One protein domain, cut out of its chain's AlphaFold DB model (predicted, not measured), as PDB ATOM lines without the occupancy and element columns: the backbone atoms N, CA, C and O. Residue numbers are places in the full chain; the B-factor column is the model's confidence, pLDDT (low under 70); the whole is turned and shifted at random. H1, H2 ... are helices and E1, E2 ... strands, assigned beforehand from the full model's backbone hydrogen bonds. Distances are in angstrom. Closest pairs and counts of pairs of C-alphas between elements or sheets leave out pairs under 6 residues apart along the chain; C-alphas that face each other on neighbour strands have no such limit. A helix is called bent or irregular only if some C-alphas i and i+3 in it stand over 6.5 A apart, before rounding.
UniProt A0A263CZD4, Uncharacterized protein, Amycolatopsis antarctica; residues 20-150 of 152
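AT A GLANCE: This is residues 20 to 150 of the 152 residues of an uncharacterized protein of Amycolatopsis antarctica (UniProt A0A263CZD4). A strongly twisted sheet of five strands has two helices, H1 and H2, side by side over one face, making two layers; the opposite face has no named helix. Beyond H2, residues 130 to 150 form a long tail with no named element, which loops out from the body and folds back on itself. The printed part has 131 residues, with elements in the order H1, E1, E2, E3, E4, E5, H2, and its class is mixed, helices and strands. The sheet has the order E1, E2, E3, E4, E5 and is a meander, each strand the antiparallel neighbour of the one before. The whole is compact, with a radius of gyration of the C-alphas of 15.2 A and spans of 45 by 36 by 27 A.

IN THESE COORDINATES: In the sheet, E1 is residues 43 to 49, 18.0 A long, with C-alpha 43 at (133.817, 209.388, 185.662), and E2 is residues 66 to 72, 19.9 A long. E3 is residues 80 to 84, E4 residues 90 to 94 and E5 residues 98 to 102. H1 is residues 20 to 40, 32.6 A from C-alpha 20 at (118.590, 213.795, 213.912) to C-alpha 40; it is irregular, with C-alphas 22 and 25 7.2 A apart. H2 is residues 114 to 129, 22.1 A long, ending with C-alpha 129 at (138.830, 217.625, 192.261).

HOW THE PARTS SIT: E1 and E2 form a hairpin, with N 46 and O 69 2.9 A apart, within hydrogen-bond range. In the hairpins E2 and E3, E3 and E4, and E4 and E5, pairs within that range are N 70 and O 80, N 83 and O 91, and N 92 and O 100, each 2.8 A. E1 and E5 are the edge strands and are apart. H1 is on the sheet at a height of 8.5 A, over E2 and E3, and runs along the strands, at 25 degrees to E2 on the local plane; the closest C-alphas of H1 and E3 are those of His 27 and Phe 84, 6.6 A. H2 is on the same face at a height of 9.9 A, over E4 and E5, at 11 degrees to E4 on the local plane; the closest C-alphas of H2 and E5 are those of Leu 102 and Ser 117, 5.9 A. H1 and H2 touch, with the C-alphas of Val 26 and Thr 114 closest at 5.7 A, and run the same way at a shallow tilt of 31 degrees. In H2 every O i to N i+4 pair is within hydrogen-bond range; in H1, 11 of 17 are.

THE WHOLE: The C-alphas farthest apart are those of Ala 21 and Gly 140, 47.0 A. The printed part has no cut. The links E1 to E2 and E5 to H2 are long. Residues 133 to 134 pair antiparallel with residues 148 to 149. The mean pLDDT of the printed part is 79.9, and residues 50 to 64, 86 to 87, 134 to 138 and 141 to 150 are under 70.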
ATOM      1  N   PRO A  20     117.756 214.209 215.032       77.50
ATOM      2  CA  PRO A  20     118.590 213.795 213.912       77.50
ATOM      3  C   PRO A  20     117.945 214.170 212.572       77.50
ATOM      4  O   PRO A  20     118.651 214.516 211.634       77.50
ATOM      5  N   ALA A  21     116.608 214.184 212.484       80.12
ATOM      6  CA  ALA A  21     115.887 214.413 211.235       80.12
ATOM      7  C   ALA A  21     116.176 215.785 210.604       80.12
ATOM      8  O   ALA A  21     116.076 215.911 209.379       80.12
ATOM      9  N   LYS A  22     116.614 216.780 211.391       79.38
ATOM     10  CA  LYS A  22     117.046 218.095 210.887       79.38
ATOM     11  C   LYS A  22     118.146 218.019 209.821       79.38
ATOM     12  O   LYS A  22     118.241 218.915 208.987       79.38
ATOM     13  N   PHE A  23     118.940 216.947 209.808       79.94
ATOM     14  CA  PHE A  23     120.018 216.751 208.837       79.94
ATOM     15  C   PHE A  23     119.618 215.923 207.614       79.94
ATOM     16  O   PHE A  23     120.405 215.815 206.680       79.94
ATOM     17  N   ALA A  24     118.382 215.419 207.528       78.94
ATOM     18  CA  ALA A  24     117.917 214.636 206.374       78.94
ATOM     19  C   ALA A  24     118.092 215.356 205.028       78.94
ATOM     20  O   ALA A  24     118.280 214.715 203.991       78.94
ATOM     21  N   ALA A  25     118.086 216.689 205.044       85.31
ATOM     22  CA  ALA A  25     118.323 217.512 203.870       85.31
ATOM     23  C   ALA A  25     119.774 217.451 203.343       85.31
ATOM     24  O   ALA A  25     119.977 217.718 202.160       85.31
ATOM     25  N   VAL A  26     120.766 217.014 204.132       87.69
ATOM     26  CA  VAL A  26     122.186 216.879 203.725       87.69
ATOM     27  C   VAL A  26     122.367 215.879 202.572       87.69
ATOM     28  O   VAL A  26     123.279 216.005 201.747       87.69
ATOM     29  N   HIS A  27     121.446 214.925 202.416       90.00
ATOM     30  CA  HIS A  27     121.437 214.021 201.264       90.00
ATOM     31  C   HIS A  27     121.258 214.764 199.927       90.00
ATOM     32  O   HIS A  27     121.740 214.295 198.892       90.00
ATOM     33  N   VAL A  28     120.574 215.914 199.918       92.19
ATOM     34  CA  VAL A  28     120.307 216.690 198.697       92.19
ATOM     35  C   VAL A  28     121.603 217.276 198.116       92.19
ATOM     36  O   VAL A  28     121.884 216.991 196.945       92.19
ATOM     37  N   PRO A  29     122.436 218.014 198.880       93.00
ATOM     38  CA  PRO A  29     123.779 218.400 198.448       93.00
ATOM     39  C   PRO A  29     124.640 217.225 197.974       93.00
ATOM     40  O   PRO A  29     125.245 217.312 196.906       93.00
ATOM     41  N   GLY A  30     124.639 216.097 198.698       92.94
ATOM     42  CA  GLY A  30     125.402 214.903 198.311       92.94
ATOM     43  C   GLY A  30     125.038 214.392 196.913       92.94
ATOM     44  O   GLY A  30     125.908 214.158 196.074       92.94
ATOM     45  N   ARG A  31     123.739 214.294 196.608       94.44
ATOM     46  CA  ARG A  31     123.257 213.904 195.270       94.44
ATOM     47  C   ARG A  31     123.592 214.939 194.200       94.44
ATOM     48  O   ARG A  31     123.925 214.564 193.077       94.44
ATOM     49  N   ARG A  32     123.513 216.230 194.536       95.69
ATOM     50  CA  ARG A  32     123.844 217.328 193.618       95.69
ATOM     51  C   ARG A  32     125.309 217.271 193.193       95.69
ATOM     52  O   ARG A  32     125.579 217.381 192.000       95.69
ATOM     53  N   VAL A  33     126.219 217.025 194.135       95.44
ATOM     54  CA  VAL A  33     127.650 216.833 193.856       95.44
ATOM     55  C   VAL A  33     127.876 215.648 192.922       95.44
ATOM     56  O   VAL A  33     128.557 215.800 191.913       95.44
ATOM     57  N   LEU A  34     127.266 214.486 193.188       95.62
ATOM     58  CA  LEU A  34     127.397 213.318 192.304       95.62
ATOM     59  C   LEU A  34     126.969 213.641 190.867       95.62
ATOM     60  O   LEU A  34     127.678 213.310 189.915       95.62
ATOM     61  N   ALA A  35     125.825 214.314 190.713       96.56
ATOM     62  CA  ALA A  35     125.308 214.714 189.409       96.56
ATOM     63  C   ALA A  35     126.223 215.732 188.708       96.56
ATOM     64  O   ALA A  35     126.463 215.624 187.506       96.56
ATOM     65  N   GLU A  36     126.754 216.709 189.445       96.00
ATOM     66  CA  GLU A  36     127.683 217.698 188.903       96.00
ATOM     67  C   GLU A  36     128.980 217.047 188.415       96.00
ATOM     68  O   GLU A  36     129.379 217.273 187.270       96.00
ATOM     69  N   LEU A  37     129.613 216.221 189.251       95.81
ATOM     70  CA  LEU A  37     130.881 215.577 188.920       95.81
ATOM     71  C   LEU A  37     130.728 214.620 187.736       95.81
ATOM     72  O   LEU A  37     131.555 214.645 186.829       95.81
ATOM     73  N   THR A  38     129.635 213.853 187.696       96.88
ATOM     74  CA  THR A  38     129.318 212.958 186.567       96.88
ATOM     75  C   THR A  38     129.108 213.729 185.264       96.88
ATOM     76  O   THR A  38     129.473 213.252 184.195       96.88
ATOM     77  N   ARG A  39     128.538 214.939 185.331       97.44
ATOM     78  CA  ARG A  39     128.341 215.794 184.151       97.44
ATOM     79  C   ARG A  39     129.644 216.441 183.675       97.44
ATOM     80  O   ARG A  39     129.807 216.661 182.480       97.44
ATOM     81  N   ARG A  40     130.521 216.834 184.602       96.88
ATOM     82  CA  ARG A  40     131.694 217.675 184.313       96.88
ATOM     83  C   ARG A  40     132.966 216.879 184.019       96.88
ATOM     84  O   ARG A  40     133.813 217.376 183.281       96.88
ATOM     85  N   TYR A  41     133.105 215.682 184.582       94.88
ATOM     86  CA  TYR A  41     134.320 214.874 184.503       94.88
ATOM     87  C   TYR A  41     134.057 213.519 183.847       94.88
ATOM     88  O   TYR A  41     132.946 212.997 183.873       94.88
ATOM     89  N   GLN A  42     135.109 212.924 183.282       95.62
ATOM     90  CA  GLN A  42     135.066 211.558 182.758       95.62
ATOM     91  C   GLN A  42     135.131 210.555 183.914       95.62
ATOM     92  O   GLN A  42     136.189 210.019 184.243       95.62
ATOM     93  N   VAL A  43     133.986 210.333 184.556       96.56
ATOM     94  CA  VAL A  43     133.817 209.388 185.662       96.56
ATOM     95  C   VAL A  43     132.670 208.427 185.366       96.56
ATOM     96  O   VAL A  43     131.680 208.790 184.731       96.56
ATOM     97  N   ARG A  44     132.777 207.197 185.861       96.19
ATOM     98  CA  ARG A  44     131.685 206.223 185.878       96.19
ATOM     99  C   ARG A  44     131.080 206.186 187.275       96.19
ATOM    100  O   ARG A  44     131.800 205.943 188.239       96.19
ATOM    101  N   ALA A  45     129.773 206.409 187.371       95.56
ATOM    102  CA  ALA A  45     129.034 206.209 188.611       95.56
ATOM    103  C   ALA A  45     128.629 204.737 188.742       95.56
ATOM    104  O   ALA A  45     128.076 204.153 187.809       95.56
ATOM    105  N   GLU A  46     128.907 204.139 189.892       94.25
ATOM    106  CA  GLU A  46     128.487 202.784 190.235       94.25
ATOM    107  C   GLU A  46     127.768 202.774 191.583       94.25
ATOM    108  O   GLU A  46     128.149 203.489 192.515       94.25
ATOM    109  N   GLU A  47     126.714 201.961 191.681       90.69
ATOM    110  CA  GLU A  47     126.160 201.598 192.979       90.69
ATOM    111  C   GLU A  47     127.241 200.870 193.768       90.69
ATOM    112  O   GLU A  47     127.869 199.927 193.282       90.69
ATOM    113  N   TYR A  48     127.472 201.331 194.987       83.62
ATOM    114  CA  TYR A  48     128.512 200.801 195.839       83.62
ATOM    115  C   TYR A  48     127.880 200.252 197.107       83.62
ATOM    116  O   TYR A  48     127.137 200.935 197.813       83.62
ATOM    117  N   GLN A  49     128.187 198.995 197.400       73.88
ATOM    118  CA  GLN A  49     127.888 198.424 198.700       73.88
ATOM    119  C   GLN A  49     129.020 198.851 199.622       73.88
ATOM    120  O   GLN A  49     130.119 198.294 199.564       73.88
ATOM    121  N   ALA A  50     128.764 199.868 200.442       65.50
ATOM    122  CA  ALA A  50     129.671 200.236 201.512       65.50
ATOM    123  C   ALA A  50     129.758 199.053 202.486       65.50
ATOM    124  O   ALA A  50     128.969 198.924 203.414       65.50
ATOM    125  N   GLN A  51     130.703 198.142 202.259       58.44
ATOM    126  CA  GLN A  51     131.114 197.203 203.295       58.44
ATOM    127  C   GLN A  51     131.551 198.044 204.491       58.44
ATOM    128  O   GLN A  51     132.142 199.111 204.295       58.44
ATOM    129  N   ALA A  52     131.237 197.596 205.707       50.59
ATOM    130  CA  ALA A  52     131.643 198.279 206.925       50.59
ATOM    131  C   ALA A  52     133.173 198.366 206.957       50.59
ATOM    132  O   ALA A  52     133.863 197.469 207.441       50.59
ATOM    133  N   ARG A  53     133.726 199.445 206.402       54.75
ATOM    134  CA  ARG A  53     135.115 199.797 206.623       54.75
ATOM    135  C   ARG A  53     135.194 200.088 208.114       54.75
ATOM    136  O   ARG A  53     134.326 200.832 208.578       54.75
ATOM    137  N   PRO A  54     136.152 199.510 208.863       51.53
ATOM    138  CA  PRO A  54     136.197 199.689 210.305       51.53
ATOM    139  C   PRO A  54     135.995 201.162 210.627       51.53
ATOM    140  O   PRO A  54     136.636 202.035 210.015       51.53
ATOM    141  N   ALA A  55     135.020 201.434 211.496       51.41
ATOM    142  CA  ALA A  55     134.870 202.760 212.048       51.41
ATOM    143  C   ALA A  55     136.233 203.114 212.636       51.41
ATOM    144  O   ALA A  55     136.787 202.345 213.425       51.41
ATOM    145  N   ARG A  56     136.823 204.219 212.178       52.62
ATOM    146  CA  ARG A  56     137.985 204.747 212.887       52.62
ATOM    147  C   ARG A  56     137.507 205.076 214.295       52.62
ATOM    148  O   ARG A  56     136.372 205.522 214.438       52.62
ATOM    149  N   GLU A  57     138.328 204.814 215.308       39.12
ATOM    150  CA  GLU A  57     138.008 205.207 216.683       39.12
ATOM    151  C   GLU A  57     137.585 206.678 216.698       39.12
ATOM    152  O   GLU A  57     138.352 207.582 216.374       39.12
ATOM    153  N   GLY A  58     136.301 206.888 216.967       43.16
ATOM    154  CA  GLY A  58     135.617 208.138 216.702       43.16
ATOM    155  C   GLY A  58     134.126 207.857 216.671       43.16
ATOM    156  O   GLY A  58     133.657 206.987 215.939       43.16
ATOM    157  N   ARG A  59     133.380 208.534 217.546       44.84
ATOM    158  CA  ARG A  59     131.917 208.466 217.577       44.84
ATOM    159  C   ARG A  59     131.414 208.705 216.148       44.84
ATOM    160  O   ARG A  59     131.883 209.642 215.521       44.84
ATOM    161  N   HIS A  60     130.439 207.909 215.701       47.88
ATOM    162  CA  HIS A  60     129.819 207.905 214.361       47.88
ATOM    163  C   HIS A  60     130.387 206.822 213.424       47.88
ATOM    164  O   HIS A  60     130.857 207.086 212.323       47.88
ATOM    165  N   ALA A  61     130.272 205.555 213.834       48.53
ATOM    166  CA  ALA A  61     130.220 204.456 212.875       48.53
ATOM    167  C   ALA A  61     128.875 204.547 212.136       48.53
ATOM    168  O   ALA A  61     127.855 204.079 212.652       48.53
ATOM    169  N   ALA A  62     128.831 205.196 210.972       51.06
ATOM    170  CA  ALA A  62     127.621 205.180 210.168       51.06
ATOM    171  C   ALA A  62     127.275 203.730 209.809       51.06
ATOM    172  O   ALA A  62     128.101 203.000 209.258       51.06
ATOM    173  N   GLN A  63     126.050 203.294 210.116       54.66
ATOM    174  CA  GLN A  63     125.538 202.081 209.488       54.66
ATOM    175  C   GLN A  63     125.516 202.316 207.979       54.66
ATOM    176  O   GLN A  63     124.978 203.326 207.514       54.66
ATOM    177  N   ALA A  64     126.140 201.394 207.244       60.53
ATOM    178  CA  ALA A  64     126.237 201.449 205.797       60.53
ATOM    179  C   ALA A  64     124.840 201.592 205.186       60.53
ATOM    180  O   ALA A  64     124.003 200.697 205.304       60.53
ATOM    181  N   GLY A  65     124.581 202.741 204.568       72.12
ATOM    182  CA  GLY A  65     123.424 202.938 203.708       72.12
ATOM    183  C   GLY A  65     123.829 202.873 202.235       72.12
ATOM    184  O   GLY A  65     124.974 202.530 201.921       72.12
ATOM    185  N   PRO A  66     122.905 203.175 201.308       83.88
ATOM    186  CA  PRO A  66     123.217 203.169 199.886       83.88
ATOM    187  C   PRO A  66     124.370 204.134 199.598       83.88
ATOM    188  O   PRO A  66     124.391 205.256 200.107       83.88
ATOM    189  N   ALA A  67     125.321 203.703 198.773       89.62
ATOM    190  CA  ALA A  67     126.457 204.520 198.380       89.62
ATOM    191  C   ALA A  67     126.607 204.569 196.861       89.62
ATOM    192  O   ALA A  67     126.203 203.656 196.138       89.62
ATOM    193  N   VAL A  68     127.205 205.653 196.382       92.94
ATOM    194  CA  VAL A  68     127.578 205.829 194.978       92.94
ATOM    195  C   VAL A  68     129.069 206.100 194.921       92.94
ATOM    196  O   VAL A  68     129.563 207.002 195.599       92.94
ATOM    197  N   ARG A  69     129.777 205.329 194.099       93.31
ATOM    198  CA  ARG A  69     131.203 205.509 193.839       93.31
ATOM    199  C   ARG A  69     131.397 206.075 192.440       93.31
ATOM    200  O   ARG A  69     130.867 205.554 191.465       93.31
ATOM    201  N   LEU A  70     132.140 207.168 192.352       94.81
ATOM    202  CA  LEU A  70     132.611 207.758 191.112       94.81
ATOM    203  C   LEU A  70     134.019 207.235 190.848       94.81
ATOM    204  O   LEU A  70     134.935 207.470 191.639       94.81
ATOM    205  N   VAL A  71     134.178 206.520 189.739       93.06
ATOM    206  CA  VAL A  71     135.459 205.972 189.284       93.06
ATOM    207  C   VAL A  71     135.960 206.816 188.110       93.06
ATOM    208  O   VAL A  71     135.319 206.793 187.056       93.06
ATOM    209  N   PRO A  72     137.059 207.573 188.264       92.94
ATOM    210  CA  PRO A  72     137.672 208.311 187.164       92.94
ATOM    211  C   PRO A  72     138.142 207.403 186.026       92.94
ATOM    212  O   PRO A  72     138.510 206.251 186.248       92.94
ATOM    213  N   ALA A  73     138.139 207.932 184.801       92.75
ATOM    214  CA  ALA A  73     138.704 207.248 183.638       92.75
ATOM    215  C   ALA A  73     140.239 207.145 183.702       92.75
ATOM    216  O   ALA A  73     140.807 206.184 183.187       92.75
ATOM    217  N   ASP A  74     140.896 208.122 184.335       89.06
ATOM    218  CA  ASP A  74     142.330 208.077 184.612       89.06
ATOM    219  C   ASP A  74     142.599 207.162 185.823       89.06
ATOM    220  O   ASP A  74     142.164 207.491 186.931       89.06
ATOM    221  N   PRO A  75     143.322 206.039 185.658       83.81
ATOM    222  CA  PRO A  75     143.630 205.130 186.759       83.81
ATOM    223  C   PRO A  75     144.566 205.734 187.819       83.81
ATOM    224  O   PRO A  75     144.684 205.162 188.902       83.81
ATOM    225  N   ALA A  76     145.232 206.858 187.540       83.62
ATOM    226  CA  ALA A  76     146.030 207.584 188.527       83.62
ATOM    227  C   ALA A  76     145.168 208.433 189.479       83.62
ATOM    228  O   ALA A  76     145.636 208.806 190.557       83.62
ATOM    229  N   ALA A  77     143.918 208.733 189.112       85.56
ATOM    230  CA  ALA A  77     143.002 209.500 189.943       85.56
ATOM    231  C   ALA A  77     142.231 208.592 190.909       85.56
ATOM    232  O   ALA A  77     141.748 207.513 190.559       85.56
ATOM    233  N   TRP A  78     142.086 209.045 192.153       85.88
ATOM    234  CA  TRP A  78     141.386 208.270 193.167       85.88
ATOM    235  C   TRP A  78     139.862 208.317 193.004       85.88
ATOM    236  O   TRP A  78     139.298 209.348 192.633       85.88
ATOM    237  N   PRO A  79     139.172 207.211 193.330       89.69
ATOM    238  CA  PRO A  79     137.720 207.175 193.371       89.69
ATOM    239  C   PRO A  79     137.177 208.052 194.505       89.69
ATOM    240  O   PRO A  79     137.763 208.129 195.590       89.69
ATOM    241  N   LEU A  80     136.003 208.637 194.270       91.69
ATOM    242  CA  LEU A  80     135.223 209.367 195.267       91.69
ATOM    243  C   LEU A  80     133.955 208.575 195.570       91.69
ATOM    244  O   LEU A  80     133.228 208.208 194.654       91.69
ATOM    245  N   THR A  81     133.668 208.304 196.838       91.94
ATOM    246  CA  THR A  81     132.451 207.588 197.252       91.94
ATOM    247  C   THR A  81     131.621 208.473 198.164       91.94
ATOM    248  O   THR A  81     132.168 209.060 199.089       91.94
ATOM    249  N   ILE A  82     130.313 208.560 197.930       91.94
ATOM    250  CA  ILE A  82     129.371 209.189 198.863       91.94
ATOM    251  C   ILE A  82     128.450 208.108 199.414       91.94
ATOM    252  O   ILE A  82     127.748 207.443 198.651       91.94
ATOM    253  N   VAL A  83     128.458 207.945 200.734       89.44
ATOM    254  CA  VAL A  83     127.591 207.038 201.490       89.44
ATOM    255  C   VAL A  83     126.475 207.855 202.124       89.44
ATOM    256  O   VAL A  83     126.742 208.814 202.842       89.44
ATOM    257  N   PHE A  84     125.224 207.472 201.883       87.50
ATOM    258  CA  PHE A  84     124.057 208.096 202.503       87.50
ATOM    259  C   PHE A  84     123.665 207.286 203.734       87.50
ATOM    260  O   PHE A  84     123.209 206.152 203.611       87.50
ATOM    261  N   THR A  85     123.893 207.832 204.922       80.69
ATOM    262  CA  THR A  85     123.782 207.087 206.181       80.69
ATOM    263  C   THR A  85     122.325 206.976 206.641       80.69
ATOM    264  O   THR A  85     121.495 207.842 206.362       80.69
ATOM    265  N   ALA A  86     121.999 205.920 207.392       68.25
ATOM    266  CA  ALA A  86     120.651 205.742 207.949       68.25
ATOM    267  C   ALA A  86     120.275 206.822 208.985       68.25
ATOM    268  O   ALA A  86     119.099 207.116 209.174       68.25
ATOM    269  N   ALA A  87     121.274 207.443 209.621       64.00
ATOM    270  CA  ALA A  87     121.109 208.485 210.632       64.00
ATOM    271  C   ALA A  87     121.008 209.903 210.039       64.00
ATOM    272  O   ALA A  87     121.233 210.869 210.757       64.00
ATOM    273  N   THR A  88     120.649 210.026 208.751       71.75
ATOM    274  CA  THR A  88     120.404 211.280 208.004       71.75
ATOM    275  C   THR A  88     121.629 212.119 207.613       71.75
ATOM    276  O   THR A  88     121.470 213.179 207.019       71.75
ATOM    277  N   GLY A  89     122.846 211.633 207.864       85.44
ATOM    278  CA  GLY A  89     124.090 212.250 207.388       85.44
ATOM    279  C   GLY A  89     124.646 211.616 206.109       85.44
ATOM    280  O   GLY A  89     124.145 210.596 205.630       85.44
ATOM    281  N   ILE A  90     125.741 212.162 205.590       88.88
ATOM    282  CA  ILE A  90     126.530 211.550 204.516       88.88
ATOM    283  C   ILE A  90     127.978 211.345 204.952       88.88
ATOM    284  O   ILE A  90     128.513 212.103 205.758       88.88
ATOM    285  N   GLU A  91     128.634 210.353 204.365       88.69
ATOM    286  CA  GLU A  91     130.088 210.255 204.387       88.69
ATOM    287  C   GLU A  91     130.640 210.402 202.978       88.69
ATOM    288  O   GLU A  91     130.137 209.785 202.040       88.69
ATOM    289  N   VAL A  92     131.697 211.192 202.835       89.69
ATOM    290  CA  VAL A  92     132.457 211.311 201.594       89.69
ATOM    291  C   VAL A  92     133.800 210.642 201.807       89.69
ATOM    292  O   VAL A  92     134.536 210.999 202.724       89.69
ATOM    293  N   TRP A  93     134.118 209.656 200.981       88.75
ATOM    294  CA  TRP A  93     135.391 208.950 201.008       88.75
ATOM    295  C   TRP A  93     136.192 209.312 199.764       88.75
ATOM    296  O   TRP A  93     135.670 209.250 198.649       88.75
ATOM    297  N   ALA A  94     137.462 209.652 199.954       86.00
ATOM    298  CA  ALA A  94     138.397 209.930 198.875       86.00
ATOM    299  C   ALA A  94     139.653 209.077 199.050       86.00
ATOM    300  O   ALA A  94     140.338 209.146 200.071       86.00
ATOM    301  N   GLY A  95     139.929 208.236 198.053       79.56
ATOM    302  CA  GLY A  95     140.988 207.238 198.159       79.56
ATOM    303  C   GLY A  95     140.779 206.293 199.347       79.56
ATOM    304  O   GLY A  95     139.650 205.936 199.699       79.56
ATOM    305  N   GLU A  96     141.877 205.861 199.963       73.19
ATOM    306  CA  GLU A  96     141.808 204.954 201.104       73.19
ATOM    307  C   GLU A  96     141.621 205.688 202.437       73.19
ATOM    308  O   GLU A  96     140.790 205.285 203.245       73.19
ATOM    309  N   GLU A  97     142.333 206.776 202.679       75.25
ATOM    310  CA  GLU A  97     142.461 207.280 204.047       75.25
ATOM    311  C   GLU A  97     141.568 208.486 204.356       75.25
ATOM    312  O   GLU A  97     141.347 208.819 205.527       75.25
ATOM    313  N   HIS A  98     141.013 209.140 203.336       82.06
ATOM    314  CA  HIS A  98     140.303 210.396 203.531       82.06
ATOM    315  C   HIS A  98     138.800 210.178 203.667       82.06
ATOM    316  O   HIS A  98     138.154 209.597 202.792       82.06
ATOM    317  N   ARG A  99     138.242 210.665 204.781       84.25
ATOM    318  CA  ARG A  99     136.809 210.633 205.072       84.25
ATOM    319  C   ARG A  99     136.351 211.982 205.613       84.25
ATOM    320  O   ARG A  99     136.996 212.532 206.502       84.25
ATOM    321  N   LEU A 100     135.220 212.457 205.116       87.81
ATOM    322  CA  LEU A 100     134.448 213.555 205.682       87.81
ATOM    323  C   LEU A 100     133.086 213.004 206.108       87.81
ATOM    324  O   LEU A 100     132.427 212.347 205.306       87.81
ATOM    325  N   HIS A 101     132.666 213.276 207.341       87.81
ATOM    326  CA  HIS A 101     131.312 212.994 207.816       87.81
ATOM    327  C   HIS A 101     130.538 214.309 207.900       87.81
ATOM    328  O   HIS A 101     131.072 215.300 208.397       87.81
ATOM    329  N   LEU A 102     129.312 214.315 207.383       89.00
ATOM    330  CA  LEU A 102     128.417 215.465 207.419       89.00
ATOM    331  C   LEU A 102     127.055 215.056 207.995       89.00
ATOM    332  O   LEU A 102     126.489 214.065 207.526       89.00
ATOM    333  N   PRO A 103     126.504 215.814 208.956       87.50
ATOM    334  CA  PRO A 103     127.120 216.981 209.603       87.50
ATOM    335  C   PRO A 103     128.407 216.612 210.355       87.50
ATOM    336  O   PRO A 103     128.580 215.467 210.771       87.50
ATOM    337  N   VAL A 104     129.317 217.570 210.523       86.38
ATOM    338  CA  VAL A 104     130.553 217.367 211.298       86.38
ATOM    339  C   VAL A 104     130.210 217.068 212.760       86.38
ATOM    340  O   VAL A 104     130.846 216.225 213.394       86.38
ATOM    341  N   CYS A 105     129.176 217.723 213.291       85.94
ATOM    342  CA  CYS A 105     128.688 217.548 214.648       85.94
ATOM    343  C   CYS A 105     127.154 217.564 214.695       85.94
ATOM    344  O   CYS A 105     126.518 218.594 214.495       85.94
ATOM    345  N   ALA A 106     126.548 216.428 215.046       82.75
ATOM    346  CA  ALA A 106     125.093 216.320 215.174       82.75
ATOM    347  C   ALA A 106     124.560 216.628 216.587       82.75
ATOM    348  O   ALA A 106     123.347 216.575 216.794       82.75
ATOM    349  N   CYS A 107     125.436 216.890 217.567       87.88
ATOM    350  CA  CYS A 107     125.013 217.026 218.960       87.88
ATOM    351  C   CYS A 107     124.139 218.265 219.190       87.88
ATOM    352  O   CYS A 107     124.222 219.256 218.464       87.88
ATOM    353  N   ASP A 108     123.330 218.218 220.242       87.00
ATOM    354  CA  ASP A 108     122.419 219.293 220.616       87.00
ATOM    355  C   ASP A 108     123.141 220.583 221.003       87.00
ATOM    356  O   ASP A 108     122.499 221.628 220.968       87.00
ATOM    357  N   ALA A 109     124.424 220.533 221.377       88.56
ATOM    358  CA  ALA A 109     125.243 221.709 221.678       88.56
ATOM    359  C   ALA A 109     125.690 222.461 220.413       88.56
ATOM    360  O   ALA A 109     125.802 223.688 220.438       88.56
ATOM    361  N   CYS A 110     125.919 221.729 219.317       86.38
ATOM    362  CA  CYS A 110     126.326 222.269 218.025       86.38
ATOM    363  C   CYS A 110     125.120 222.887 217.294       86.38
ATOM    364  O   CYS A 110     124.028 222.318 217.262       86.38
ATOM    365  N   ASP A 111     125.336 224.048 216.674       83.12
ATOM    366  CA  ASP A 111     124.352 224.741 215.827       83.12
ATOM    367  C   ASP A 111     124.578 224.502 214.334       83.12
ATOM    368  O   ASP A 111     124.123 225.294 213.517       83.12
ATOM    369  N   GLU A 112     125.264 223.410 213.980       86.94
ATOM    370  CA  GLU A 112     125.529 223.095 212.579       86.94
ATOM    371  C   GLU A 112     124.219 222.963 211.796       86.94
ATOM    372  O   GLU A 112     123.288 222.240 212.177       86.94
ATOM    373  N   THR A 113     124.176 223.689 210.689       88.00
ATOM    374  CA  THR A 113     123.067 223.756 209.745       88.00
ATOM    375  C   THR A 113     123.333 222.884 208.520       88.00
ATOM    376  O   THR A 113     124.469 222.511 208.216       88.00
ATOM    377  N   THR A 114     122.277 222.573 207.763       86.56
ATOM    378  CA  THR A 114     122.437 221.854 206.486       86.56
ATOM    379  C   THR A 114     123.232 222.694 205.479       86.56
ATOM    380  O   THR A 114     123.998 222.149 204.685       86.56
ATOM    381  N   GLU A 115     123.082 224.017 205.519       89.69
ATOM    382  CA  GLU A 115     123.794 224.970 204.673       89.69
ATOM    383  C   GLU A 115     125.303 224.947 204.942       89.69
ATOM    384  O   GLU A 115     126.092 224.912 203.996       89.69
ATOM    385  N   GLU A 116     125.713 224.912 206.212       90.12
ATOM    386  CA  GLU A 116     127.121 224.753 206.597       90.12
ATOM    387  C   GLU A 116     127.668 223.397 206.145       90.12
ATOM    388  O   GLU A 116     128.751 223.341 205.559       90.12
ATOM    389  N   SER A 117     126.901 222.314 206.311       91.19
ATOM    390  CA  SER A 117     127.293 221.008 205.776       91.19
ATOM    391  C   SER A 117     127.441 221.030 204.244       91.19
ATOM    392  O   SER A 117     128.351 220.399 203.709       91.19
ATOM    393  N   GLU A 118     126.597 221.769 203.513       92.06
ATOM    394  CA  GLU A 118     126.736 221.942 202.059       92.06
ATOM    395  C   GLU A 118     128.011 222.718 201.695       92.06
ATOM    396  O   GLU A 118     128.697 222.351 200.738       92.06
ATOM    397  N   VAL A 119     128.351 223.772 202.442       93.25
ATOM    398  CA  VAL A 119     129.610 224.511 202.254       93.25
ATOM    399  C   VAL A 119     130.802 223.580 202.471       93.25
ATOM    400  O   VAL A 119     131.622 223.441 201.565       93.25
ATOM    401  N   HIS A 120     130.840 222.857 203.595       92.38
ATOM    402  CA  HIS A 120     131.906 221.897 203.895       92.38
ATOM    403  C   HIS A 120     132.036 220.812 202.823       92.38
ATOM    404  O   HIS A 120     133.149 220.480 202.411       92.38
ATOM    405  N   LEU A 121     130.911 220.283 202.330       93.81
ATOM    406  CA  LEU A 121     130.905 219.309 201.244       93.81
ATOM    407  C   LEU A 121     131.578 219.870 199.988       93.81
ATOM    408  O   LEU A 121     132.432 219.203 199.402       93.81
ATOM    409  N   ARG A 122     131.188 221.076 199.560       93.19
ATOM    410  CA  ARG A 122     131.725 221.698 198.342       93.19
ATOM    411  C   ARG A 122     133.206 222.006 198.469       93.19
ATOM    412  O   ARG A 122     133.946 221.707 197.536       93.19
ATOM    413  N   ASP A 123     133.635 222.549 199.602       92.56
ATOM    414  CA  ASP A 123     135.042 222.873 199.838       92.56
ATOM    415  C   ASP A 123     135.901 221.607 199.779       92.56
ATOM    416  O   ASP A 123     136.904 221.554 199.065       92.56
ATOM    417  N   TRP A 124     135.460 220.538 200.448       91.19
ATOM    418  CA  TRP A 124     136.194 219.276 200.485       91.19
ATOM    419  C   TRP A 124     136.250 218.581 199.120       91.19
ATOM    420  O   TRP A 124     137.311 218.129 198.686       91.19
ATOM    421  N   VAL A 125     135.129 218.550 198.397       91.75
ATOM    422  CA  VAL A 125     135.076 218.039 197.018       91.75
ATOM    423  C   VAL A 125     135.952 218.882 196.093       91.75
ATOM    424  O   VAL A 125     136.641 218.325 195.240       91.75
ATOM    425  N   GLY A 126     135.981 220.203 196.279       91.19
ATOM    426  CA  GLY A 126     136.845 221.115 195.535       91.19
ATOM    427  C   GLY A 126     138.325 220.763 195.680       91.19
ATOM    428  O   GLY A 126     139.032 220.700 194.675       91.19
ATOM    429  N   LEU A 127     138.780 220.444 196.896       88.88
ATOM    430  CA  LEU A 127     140.154 219.990 197.154       88.88
ATOM    431  C   LEU A 127     140.482 218.669 196.441       88.88
ATOM    432  O   LEU A 127     141.561 218.523 195.864       88.88
ATOM    433  N   ILE A 128     139.547 217.713 196.448       88.00
ATOM    434  CA  ILE A 128     139.725 216.417 195.771       88.00
ATOM    435  C   ILE A 128     139.832 216.611 194.266       88.00
ATOM    436  O   ILE A 128     140.749 216.100 193.629       88.00
ATOM    437  N   VAL A 129     138.898 217.368 193.698       89.50
ATOM    438  CA  VAL A 129     138.830 217.625 192.261       89.50
ATOM    439  C   VAL A 129     140.042 218.423 191.778       89.50
ATOM    440  O   VAL A 129     140.522 218.184 190.673       89.50
ATOM    441  N   ALA A 130     140.563 219.337 192.599       87.50
ATOM    442  CA  ALA A 130     141.794 220.063 192.308       87.50
ATOM    443  C   ALA A 130     143.059 219.186 192.420       87.50
ATOM    444  O   ALA A 130     144.138 219.636 192.042       87.50
ATOM    445  N   GLY A 131     142.957 217.960 192.947       82.56
ATOM    446  CA  GLY A 131     144.107 217.083 193.186       82.56
ATOM    447  C   GLY A 131     145.059 217.612 194.265       82.56
ATOM    448  O   GLY A 131     146.230 217.232 194.303       82.56
ATOM    449  N   THR A 132     144.585 218.517 195.124       81.25
ATOM    450  CA  THR A 132     145.401 219.163 196.163       81.25
ATOM    451  C   THR A 132     145.326 218.447 197.505       81.25
ATOM    452  O   THR A 132     146.117 218.756 198.398       81.25
ATOM    453  N   LEU A 133     144.411 217.480 197.634       74.44
ATOM    454  CA  LEU A 133     144.317 216.566 198.763       74.44
ATOM    455  C   LEU A 133     145.309 215.411 198.579       74.44
ATOM    456  O   LEU A 133     145.172 214.608 197.657       74.44
ATOM    457  N   GLY A 134     146.297 215.313 199.463       68.75
ATOM    458  CA  GLY A 134     147.249 214.210 199.457       68.75
ATOM    459  C   GLY A 134     148.030 214.102 200.758       68.75
ATOM    460  O   GLY A 134     148.046 215.019 201.581       68.75
ATOM    461  N   GLU A 135     148.687 212.963 200.932       65.69
ATOM    462  CA  GLU A 135     149.556 212.687 202.072       65.69
ATOM    463  C   GLU A 135     151.012 212.995 201.708       65.69
ATOM    464  O   GLU A 135     151.461 212.738 200.590       65.69
ATOM    465  N   GLN A 136     151.765 213.551 202.657       63.50
ATOM    466  CA  GLN A 136     153.197 213.796 202.506       63.50
ATOM    467  C   GLN A 136     153.966 213.130 203.643       63.50
ATOM    468  O   GLN A 136     153.604 213.248 204.812       63.50
ATOM    469  N   MET A 137     155.066 212.469 203.286       62.50
ATOM    470  CA  MET A 137     156.014 211.894 204.236       62.50
ATOM    471  C   MET A 137     157.230 212.814 204.331       62.50
ATOM    472  O   MET A 137     157.943 213.005 203.347       62.50
ATOM    473  N   ALA A 138     157.476 213.389 205.509       65.62
ATOM    474  CA  ALA A 138     158.673 214.186 205.764       65.62
ATOM    475  C   ALA A 138     159.798 213.294 206.335       65.62
ATOM    476  O   ALA A 138     159.546 212.551 207.289       65.62
ATOM    477  N   PRO A 139     161.038 213.361 205.809       72.38
ATOM    478  CA  PRO A 139     162.162 212.607 206.358       72.38
ATOM    479  C   PRO A 139     162.395 212.943 207.838       72.38
ATOM    480  O   PRO A 139     162.500 214.110 208.204       72.38
ATOM    481  N   GLY A 140     162.494 211.919 208.691       71.12
ATOM    482  CA  GLY A 140     162.843 212.074 210.111       71.12
ATOM    483  C   GLY A 140     161.701 212.490 211.047       71.12
ATOM    484  O   GLY A 140     161.918 212.554 212.255       71.12
ATOM    485  N   ALA A 141     160.489 212.728 210.538       60.66
ATOM    486  CA  ALA A 141     159.299 212.880 211.370       60.66
ATOM    487  C   ALA A 141     158.622 211.511 211.585       60.66
ATOM    488  O   ALA A 141     158.654 210.670 210.682       60.66
ATOM    489  N   PRO A 142     157.973 211.260 212.741       59.00
ATOM    490  CA  PRO A 142     157.052 210.135 212.839       59.00
ATOM    491  C   PRO A 142     155.992 210.280 211.744       59.00
ATOM    492  O   PRO A 142     155.531 211.397 211.496       59.00
ATOM    493  N   ALA A 143     155.611 209.170 211.104       54.19
ATOM    494  CA  ALA A 143     154.524 209.137 210.130       54.19
ATOM    495  C   ALA A 143     153.238 209.633 210.808       54.19
ATOM    496  O   ALA A 143     152.535 208.887 211.485       54.19
ATOM    497  N   ARG A 144     152.975 210.932 210.706       49.12
ATOM    498  CA  ARG A 144     151.729 211.558 211.126       49.12
ATOM    499  C   ARG A 144     151.056 211.986 209.843       49.12
ATOM    500  O   ARG A 144     151.637 212.768 209.096       49.12
ATOM    501  N   ALA A 145     149.851 211.476 209.606       45.41
ATOM    502  CA  ALA A 145     148.976 211.988 208.565       45.41
ATOM    503  C   ALA A 145     148.678 213.461 208.888       45.41
ATOM    504  O   ALA A 145     147.810 213.781 209.702       45.41
ATOM    505  N   ALA A 146     149.492 214.360 208.343       47.25
ATOM    506  CA  ALA A 146     149.296 215.792 208.425       47.25
ATOM    507  C   ALA A 146     148.621 216.222 207.126       47.25
ATOM    508  O   ALA A 146     149.198 216.117 206.045       47.25
ATOM    509  N   TRP A 147     147.381 216.680 207.248       48.28
ATOM    510  CA  TRP A 147     146.608 217.220 206.141       48.28
ATOM    511  C   TRP A 147     147.307 218.466 205.600       48.28
ATOM    512  O   TRP A 147     147.522 219.425 206.342       48.28
ATOM    513  N   GLN A 148     147.664 218.467 204.318       55.44
ATOM    514  CA  GLN A 148     148.154 219.663 203.643       55.44
ATOM    515  C   GLN A 148     147.398 219.848 202.335       55.44
ATOM    516  O   GLN A 148     147.345 218.944 201.508       55.44
ATOM    517  N   VAL A 149     146.825 221.037 202.155       55.09
ATOM    518  CA  VAL A 149     146.300 221.480 200.865       55.09
ATOM    519  C   VAL A 149     147.481 221.995 200.056       55.09
ATOM    520  O   VAL A 149     148.138 222.954 200.463       55.09
ATOM    521  N   ARG A 150     147.778 221.360 198.921       53.03
ATOM    522  CA  ARG A 150     148.768 221.910 197.987       53.03
ATOM    523  C   ARG A 150     148.192 223.174 197.330       53.03
ATOM    524  O   ARG A 150     147.033 223.142 196.921       53.03
TER     525      ARG A 150